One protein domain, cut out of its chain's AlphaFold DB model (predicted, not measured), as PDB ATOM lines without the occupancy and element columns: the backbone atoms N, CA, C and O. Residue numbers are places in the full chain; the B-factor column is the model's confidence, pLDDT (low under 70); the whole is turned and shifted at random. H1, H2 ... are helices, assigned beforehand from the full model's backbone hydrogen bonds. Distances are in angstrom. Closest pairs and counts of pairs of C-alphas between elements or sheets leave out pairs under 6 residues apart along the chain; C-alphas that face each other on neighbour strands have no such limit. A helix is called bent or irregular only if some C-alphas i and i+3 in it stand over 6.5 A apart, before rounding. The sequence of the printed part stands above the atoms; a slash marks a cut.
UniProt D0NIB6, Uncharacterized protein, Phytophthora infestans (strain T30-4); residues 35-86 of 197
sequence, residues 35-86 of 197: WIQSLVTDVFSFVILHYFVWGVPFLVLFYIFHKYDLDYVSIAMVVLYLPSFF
ATOM      1  N   TRP A  35      -0.169  45.318  19.017       76.75
ATOM      2  CA  TRP A  35      -0.848  44.394  18.097       76.75
ATOM      3  C   TRP A  35       0.125  43.557  17.250       76.75
ATOM      4  O   TRP A  35      -0.165  42.402  16.951       76.75
ATOM      5  N   ILE A  36       1.299  44.104  16.911       79.12
ATOM      6  CA  ILE A  36       2.342  43.384  16.169       79.12
ATOM      7  C   ILE A  36       2.993  42.314  17.041       79.12
ATOM      8  O   ILE A  36       3.300  41.240  16.541       79.12
ATOM      9  N   GLN A  37       3.159  42.566  18.341       70.38
ATOM     10  CA  GLN A  37       3.698  41.565  19.264       70.38
ATOM     11  C   GLN A  37       2.767  40.353  19.340       70.38
ATOM     12  O   GLN A  37       3.210  39.231  19.126       70.38
ATOM     13  N   SER A  38       1.465  40.589  19.538       80.12
ATOM     14  CA  SER A  38       0.462  39.518  19.547       80.12
ATOM     15  C   SER A  38       0.400  38.760  18.220       80.12
ATOM     16  O   SER A  38       0.287  37.541  18.235       80.12
ATOM     17  N   LEU A  39       0.534  39.448  17.081       87.12
ATOM     18  CA  LEU A  39       0.540  38.812  15.762       87.12
ATOM     19  C   LEU A  39       1.794  37.957  15.527       87.12
ATOM     20  O   LEU A  39       1.692  36.850  15.011       87.12
ATOM     21  N   VAL A  40       2.975  38.436  15.927       84.94
ATOM     22  CA  VAL A  40       4.225  37.667  15.820       84.94
ATOM     23  C   VAL A  40       4.173  36.427  16.709       84.94
ATOM     24  O   VAL A  40       4.567  35.349  16.267       84.94
ATOM     25  N   THR A  41       3.657  36.558  17.933       83.62
ATOM     26  CA  THR A  41       3.461  35.416  18.829       83.62
ATOM     27  C   THR A  41       2.475  34.412  18.239       83.62
ATOM     28  O   THR A  41       2.779  33.225  18.231       83.62
ATOM     29  N   ASP A  42       1.350  34.864  17.685       88.00
ATOM     30  CA  ASP A  42       0.345  33.984  17.077       88.00
ATOM     31  C   ASP A  42       0.893  33.240  15.848       88.00
ATOM     32  O   ASP A  42       0.748  32.024  15.734       88.00
ATOM     33  N   VAL A  43       1.636  33.929  14.976       90.56
ATOM     34  CA  VAL A  43       2.314  33.305  13.827       90.56
ATOM     35  C   VAL A  43       3.357  32.287  14.285       90.56
ATOM     36  O   VAL A  43       3.408  31.180  13.753       90.56
ATOM     37  N   PHE A  44       4.178  32.619  15.281       86.31
ATOM     38  CA  PHE A  44       5.172  31.693  15.823       86.31
ATOM     39  C   PHE A  44       4.512  30.453  16.441       86.31
ATOM     40  O   PHE A  44       4.921  29.326  16.157       86.31
ATOM     41  N   SER A  45       3.452  30.647  17.226       86.75
ATOM     42  CA  SER A  45       2.653  29.564  17.794       86.75
ATOM     43  C   SER A  45       1.994  28.708  16.715       86.75
ATOM     44  O   SER A  45       2.036  27.484  16.823       86.75
ATOM     45  N   PHE A  46       1.455  29.310  15.650       91.69
ATOM     46  CA  PHE A  46       0.899  28.587  14.507       91.69
ATOM     47  C   PHE A  46       1.960  27.732  13.822       91.69
ATOM     48  O   PHE A  46       1.717  26.558  13.562       91.69
ATOM     49  N   VAL A  47       3.145  28.287  13.569       89.00
ATOM     50  CA  VAL A  47       4.255  27.564  12.942       89.00
ATOM     51  C   VAL A  47       4.681  26.379  13.810       89.00
ATOM     52  O   VAL A  47       4.788  25.262  13.306       89.00
ATOM     53  N   ILE A  48       4.851  26.583  15.118       87.06
ATOM     54  CA  ILE A  48       5.183  25.500  16.049       87.06
ATOM     55  C   ILE A  48       4.089  24.430  16.054       87.06
ATOM     56  O   ILE A  48       4.384  23.261  15.811       87.06
ATOM     57  N   LEU A  49       2.828  24.812  16.273       89.19
ATOM     58  CA  LEU A  49       1.703  23.875  16.291       89.19
ATOM     59  C   LEU A  49       1.601  23.113  14.966       89.19
ATOM     60  O   LEU A  49       1.400  21.904  14.968       89.19
ATOM     61  N   HIS A  50       1.791  23.797  13.839       87.75
ATOM     62  CA  HIS A  50       1.768  23.212  12.506       87.75
ATOM     63  C   HIS A  50       2.849  22.142  12.350       87.75
ATOM     64  O   HIS A  50       2.534  21.019  11.964       87.75
ATOM     65  N   TYR A  51       4.099  22.439  12.707       83.19
ATOM     66  CA  TYR A  51       5.177  21.451  12.641       83.19
ATOM     67  C   TYR A  51       4.956  20.273  13.599       83.19
ATOM     68  O   TYR A  51       5.254  19.140  13.229       83.19
ATOM     69  N   PHE A  52       4.379  20.491  14.785       85.25
ATOM     70  CA  PHE A  52       4.023  19.398  15.698       85.25
ATOM     71  C   PHE A  52       2.886  18.524  15.150       85.25
ATOM     72  O   PHE A  52       2.983  17.297  15.178       85.25
ATOM     73  N   VAL A  53       1.837  19.143  14.600       89.50
ATOM     74  CA  VAL A  53       0.702  18.443  13.985       89.50
ATOM     75  C   VAL A  53       1.140  17.662  12.750       89.50
ATOM     76  O   VAL A  53       0.656  16.552  12.564       89.50
ATOM     77  N   TRP A  54       2.072  18.185  11.947       83.56
ATOM     78  CA  TRP A  54       2.650  17.484  10.792       83.56
ATOM     79  C   TRP A  54       3.757  16.487  11.160       83.56
ATOM     80  O   TRP A  54       4.023  15.556  10.400       83.56
ATOM     81  N   GLY A  55       4.348  16.605  12.349       86.00
ATOM     82  CA  GLY A  55       5.289  15.624  12.878       86.00
ATOM     83  C   GLY A  55       4.642  14.254  13.088       86.00
ATOM     84  O   GLY A  55       5.226  13.240  12.719       86.00
ATOM     85  N   VAL A  56       3.408  14.208  13.603       86.62
ATOM     86  CA  VAL A  56       2.652  12.957  13.815       86.62
ATOM     87  C   VAL A  56       2.417  12.162  12.516       86.62
ATOM     88  O   VAL A  56       2.790  10.991  12.484       86.62
ATOM     89  N   PRO A  57       1.854  12.725  11.428       86.06
ATOM     90  CA  PRO A  57       1.682  12.002  10.172       86.06
ATOM     91  C   PRO A  57       3.020  11.622   9.534       86.06
ATOM     92  O   PRO A  57       3.109  10.552   8.938       86.06
ATOM     93  N   PHE A  58       4.077  12.424   9.704       83.44
ATOM     94  CA  PHE A  58       5.421  12.043   9.266       83.44
ATOM     95  C   PHE A  58       5.942  10.823  10.043       83.44
ATOM     96  O   PHE A  58       6.457   9.882   9.446       83.44
ATOM     97  N   LEU A  59       5.722  10.777  11.359       84.88
ATOM     98  CA  LEU A  59       6.076   9.636  12.207       84.88
ATOM     99  C   LEU A  59       5.285   8.375  11.828       84.88
ATOM    100  O   LEU A  59       5.845   7.283  11.758       84.88
ATOM    101  N   VAL A  60       3.990   8.527  11.536       86.19
ATOM    102  CA  VAL A  60       3.137   7.437  11.041       86.19
ATOM    103  C   VAL A  60       3.629   6.938   9.681       86.19
ATOM    104  O   VAL A  60       3.690   5.731   9.467       86.19
ATOM    105  N   LEU A  61       4.039   7.829   8.777       84.00
ATOM    106  CA  LEU A  61       4.599   7.445   7.481       84.00
ATOM    107  C   LEU A  61       5.906   6.651   7.641       84.00
ATOM    108  O   LEU A  61       6.086   5.620   6.997       84.00
ATOM    109  N   PHE A  62       6.778   7.079   8.554       82.75
ATOM    110  CA  PHE A  62       7.989   6.342   8.917       82.75
ATOM    111  C   PHE A  62       7.671   4.962   9.506       82.75
ATOM    112  O   PHE A  62       8.310   3.976   9.146       82.75
ATOM    113  N   TYR A  63       6.648   4.865  10.359       82.50
ATOM    114  CA  TYR A  63       6.179   3.588  10.898       82.50
ATOM    115  C   TYR A  63       5.655   2.649   9.804       82.50
ATOM    116  O   TYR A  63       5.888   1.440   9.842       82.50
ATOM    117  N   ILE A  64       4.972   3.197   8.799       83.75
ATOM    118  CA  ILE A  64       4.516   2.431   7.639       83.75
ATOM    119  C   ILE A  64       5.718   1.925   6.831       83.75
ATOM    120  O   ILE A  64       5.750   0.747   6.490       83.75
ATOM    121  N   PHE A  65       6.740   2.749   6.578       84.44
ATOM    122  CA  PHE A  65       7.967   2.275   5.919       84.44
ATOM    123  C   PHE A  65       8.675   1.169   6.705       84.44
ATOM    124  O   PHE A  65       9.164   0.224   6.087       84.44
ATOM    125  N   HIS A  66       8.628   1.224   8.039       79.25
ATOM    126  CA  HIS A  66       9.156   0.163   8.897       79.25
ATOM    127  C   HIS A  66       8.406  -1.162   8.743       79.25
ATOM    128  O   HIS A  66       9.005  -2.229   8.654       79.25
ATOM    129  N   LYS A  67       7.078  -1.112   8.603       82.00
ATOM    130  CA  LYS A  67       6.258  -2.301   8.309       82.00
ATOM    131  C   LYS A  67       6.565  -2.936   6.949       82.00
ATOM    132  O   LYS A  67       6.296  -4.123   6.780       82.00
ATOM    133  N   TYR A  68       7.081  -2.161   5.998       85.50
ATOM    134  CA  TYR A  68       7.412  -2.609   4.644       85.50
ATOM    135  C   TYR A  68       8.899  -2.968   4.458       85.50
ATOM    136  O   TYR A  68       9.318  -3.152   3.318       85.50
ATOM    137  N   ASP A  69       9.681  -3.087   5.543       78.06
ATOM    138  CA  ASP A  69      11.121  -3.421   5.504       78.06
ATOM    139  C   ASP A  69      11.977  -2.365   4.755       78.06
ATOM    140  O   ASP A  69      13.074  -2.623   4.264       78.06
ATOM    141  N   LEU A  70      11.479  -1.121   4.665       78.06
ATOM    142  CA  LEU A  70      12.165   0.022   4.038       78.06
ATOM    143  C   LEU A  70      12.966   0.861   5.051       78.06
ATOM    144  O   LEU A  70      13.205   2.057   4.858       78.06
ATOM    145  N   ASP A  71      13.432   0.227   6.122       76.12
ATOM    146  CA  ASP A  71      14.147   0.876   7.229       76.12
ATOM    147  C   ASP A  71      15.393   1.619   6.790       76.12
ATOM    148  O   ASP A  71      15.692   2.712   7.275       76.12
ATOM    149  N   TYR A  72      16.079   1.064   5.796       76.06
ATOM    150  CA  TYR A  72      17.262   1.665   5.205       76.06
ATOM    151  C   TYR A  72      16.979   3.041   4.592       76.06
ATOM    152  O   TYR A  72      17.829   3.921   4.682       76.06
ATOM    153  N   VAL A  73      15.792   3.267   4.017       78.31
ATOM    154  CA  VAL A  73      15.420   4.554   3.398       78.31
ATOM    155  C   VAL A  73      15.144   5.611   4.470       78.31
ATOM    156  O   VAL A  73      15.621   6.740   4.370       78.31
ATOM    157  N   SER A  74      14.433   5.223   5.529       74.69
ATOM    158  CA  SER A  74      14.168   6.056   6.708       74.69
ATOM    159  C   SER A  74      15.471   6.493   7.394       74.69
ATOM    160  O   SER A  74      15.714   7.687   7.591       74.69
ATOM    161  N   ILE A  75      16.358   5.536   7.678       78.56
ATOM    162  CA  ILE A  75      17.646   5.795   8.330       78.56
ATOM    163  C   ILE A  75      18.558   6.617   7.415       78.56
ATOM    164  O   ILE A  75      19.190   7.561   7.887       78.56
ATOM    165  N   ALA A  76      18.599   6.328   6.111       80.94
ATOM    166  CA  ALA A  76      19.395   7.102   5.158       80.94
ATOM    167  C   ALA A  76      18.955   8.570   5.098       80.94
ATOM    168  O   ALA A  76      19.810   9.453   5.090       80.94
ATOM    169  N   MET A  77      17.647   8.846   5.122       79.56
ATOM    170  CA  MET A  77      17.130  10.218   5.169       79.56
ATOM    171  C   MET A  77      17.595  10.961   6.425       79.56
ATOM    172  O   MET A  77      18.023  12.107   6.330       79.56
ATOM    173  N   VAL A  78      17.583  10.308   7.589       80.06
ATOM    174  CA  VAL A  78      18.053  10.910   8.849       80.06
ATOM    175  C   VAL A  78      19.572  11.113   8.839       80.06
ATOM    176  O   VAL A  78      20.049  12.197   9.171       80.06
ATOM    177  N   VAL A  79      20.341  10.108   8.409       83.06
ATOM    178  CA  VAL A  79      21.813  10.148   8.341       83.06
ATOM    179  C   VAL A  79      22.314  11.195   7.351       83.06
ATOM    180  O   VAL A  79      23.290  11.879   7.643       83.06
ATOM    181  N   LEU A  80      21.647  11.365   6.208       79.31
ATOM    182  CA  LEU A  80      21.987  12.412   5.241       79.31
ATOM    183  C   LEU A  80      21.595  13.812   5.731       79.31
ATOM    184  O   LEU A  80      22.241  14.790   5.358       79.31
ATOM    185  N   TYR A  81      20.572  13.918   6.580       73.62
ATOM    186  CA  TYR A  81      20.081  15.192   7.105       73.62
ATOM    187  C   TYR A  81      20.851  15.668   8.351       73.62
ATOM    188  O   TYR A  81      21.052  16.869   8.532       73.62
ATOM    189  N   LEU A  82      21.370  14.747   9.170       72.62
ATOM    190  CA  LEU A  82      22.177  15.022  10.370       72.62
ATOM    191  C   LEU A  82      23.349  16.004  10.128       72.62
ATOM    192  O   LEU A  82      23.454  16.981  10.876       72.62
ATOM    193  N   PRO A  83      24.192  15.856   9.084       70.62
ATOM    194  CA  PRO A  83      25.260  16.814   8.772       70.62
ATOM    195  C   PRO A  83      24.781  18.263   8.565       70.62
ATOM    196  O   PRO A  83      25.535  19.206   8.821       70.62
ATOM    197  N   SER A  84      23.525  18.459   8.147       66.75
ATOM    198  CA  SER A  84      22.931  19.785   7.957       66.75
ATOM    199  C   SER A  84      22.667  20.508   9.283       66.75
ATOM    200  O   SER A  84      22.725  21.733   9.307       66.75
ATOM    201  N   PHE A  85      22.433  19.791  10.391       64.12
ATOM    202  CA  PHE A  85      22.231  20.397  11.722       64.12
ATOM    203  C   PHE A  85      23.545  20.703  12.430       64.12
ATOM    204  O   PHE A  85      23.650  21.690  13.155       64.12
ATOM    205  N   PHE A  86      24.574  19.889  12.194       62.62
ATOM    206  CA  PHE A  86      25.910  20.111  12.755       62.62
ATOM    207  C   PHE A  86      26.738  21.135  11.972       62.62
ATOM    208  O   PHE A  86      27.829  21.505  12.412       62.62
TER     209      PHE A  86
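AT A GLANCE: This is residues 35 to 86 of the 197 residues of an uncharacterized protein of Phytophthora infestans (strain T30-4) (UniProt D0NIB6). Two helices make an open V with unequal arms: the long H1 runs along the longest axis, and at its last residues the chain turns so that the shorter H2 folds back, spreading away from H1. The two arms meet near the turn, at residues 62 to 65 of H1 and 71 to 74 of H2, while residues 35 to 60 of H1 and residues 76 to 86 of H2 stick out free. The printed part has 52 residues, with two named helices in the order H1, H2 and no named strand; its class is all helix. It is extended, with a radius of gyration of the C-alphas of 16.0 A, and flat, spanning 51 by 26 by 7 A.

HOW THE PARTS SIT: The longest helix, H1, holds residues 35 to 67, and H2 holds residues 71 to 86. They only just touch, with 3 pairs of C-alphas within 8 A: H1 touches H2 with residues 62 to 65 alone, and H2 touches H1 with residues 71 to 74 alone. The closest C-alphas of the two are those of Phe 65 and Asp 71, 6.5 A apart. The helices run opposite ways at a shallow tilt of 33 degrees, only just short of steep, and form a helical hairpin. Their centres are 19.9 A apart. Residues 35 to 60 of H1 and residues 76 to 86 of H2 stand free. The O i to N i+4 pairs are within hydrogen-bond range in 28 of 29 cases in H1 and in 9 of 12 in H2.

IN THESE COORDINATES: H1 begins at C-alpha 35 (-0.848, 44.394, 18.097) and ends at C-alpha 67 (6.258, -2.301, 8.309), 48.2 A from first to last C-alpha. H2 measures 23.2 A and ends at C-alpha 86 (25.910, 20.111, 12.755). H2 is irregular, but only just: C-alphas 80 and 83 are 6.52 A apart.

THE WHOLE: The two C-alphas farthest apart are those of Trp 35 and Asp 69, 50.9 A. The printed part has no cut, and the link from H1 to H2 is tight, with 3 residues. The mean pLDDT of the printed part is 81.4, and residues 84 to 86 are under 70.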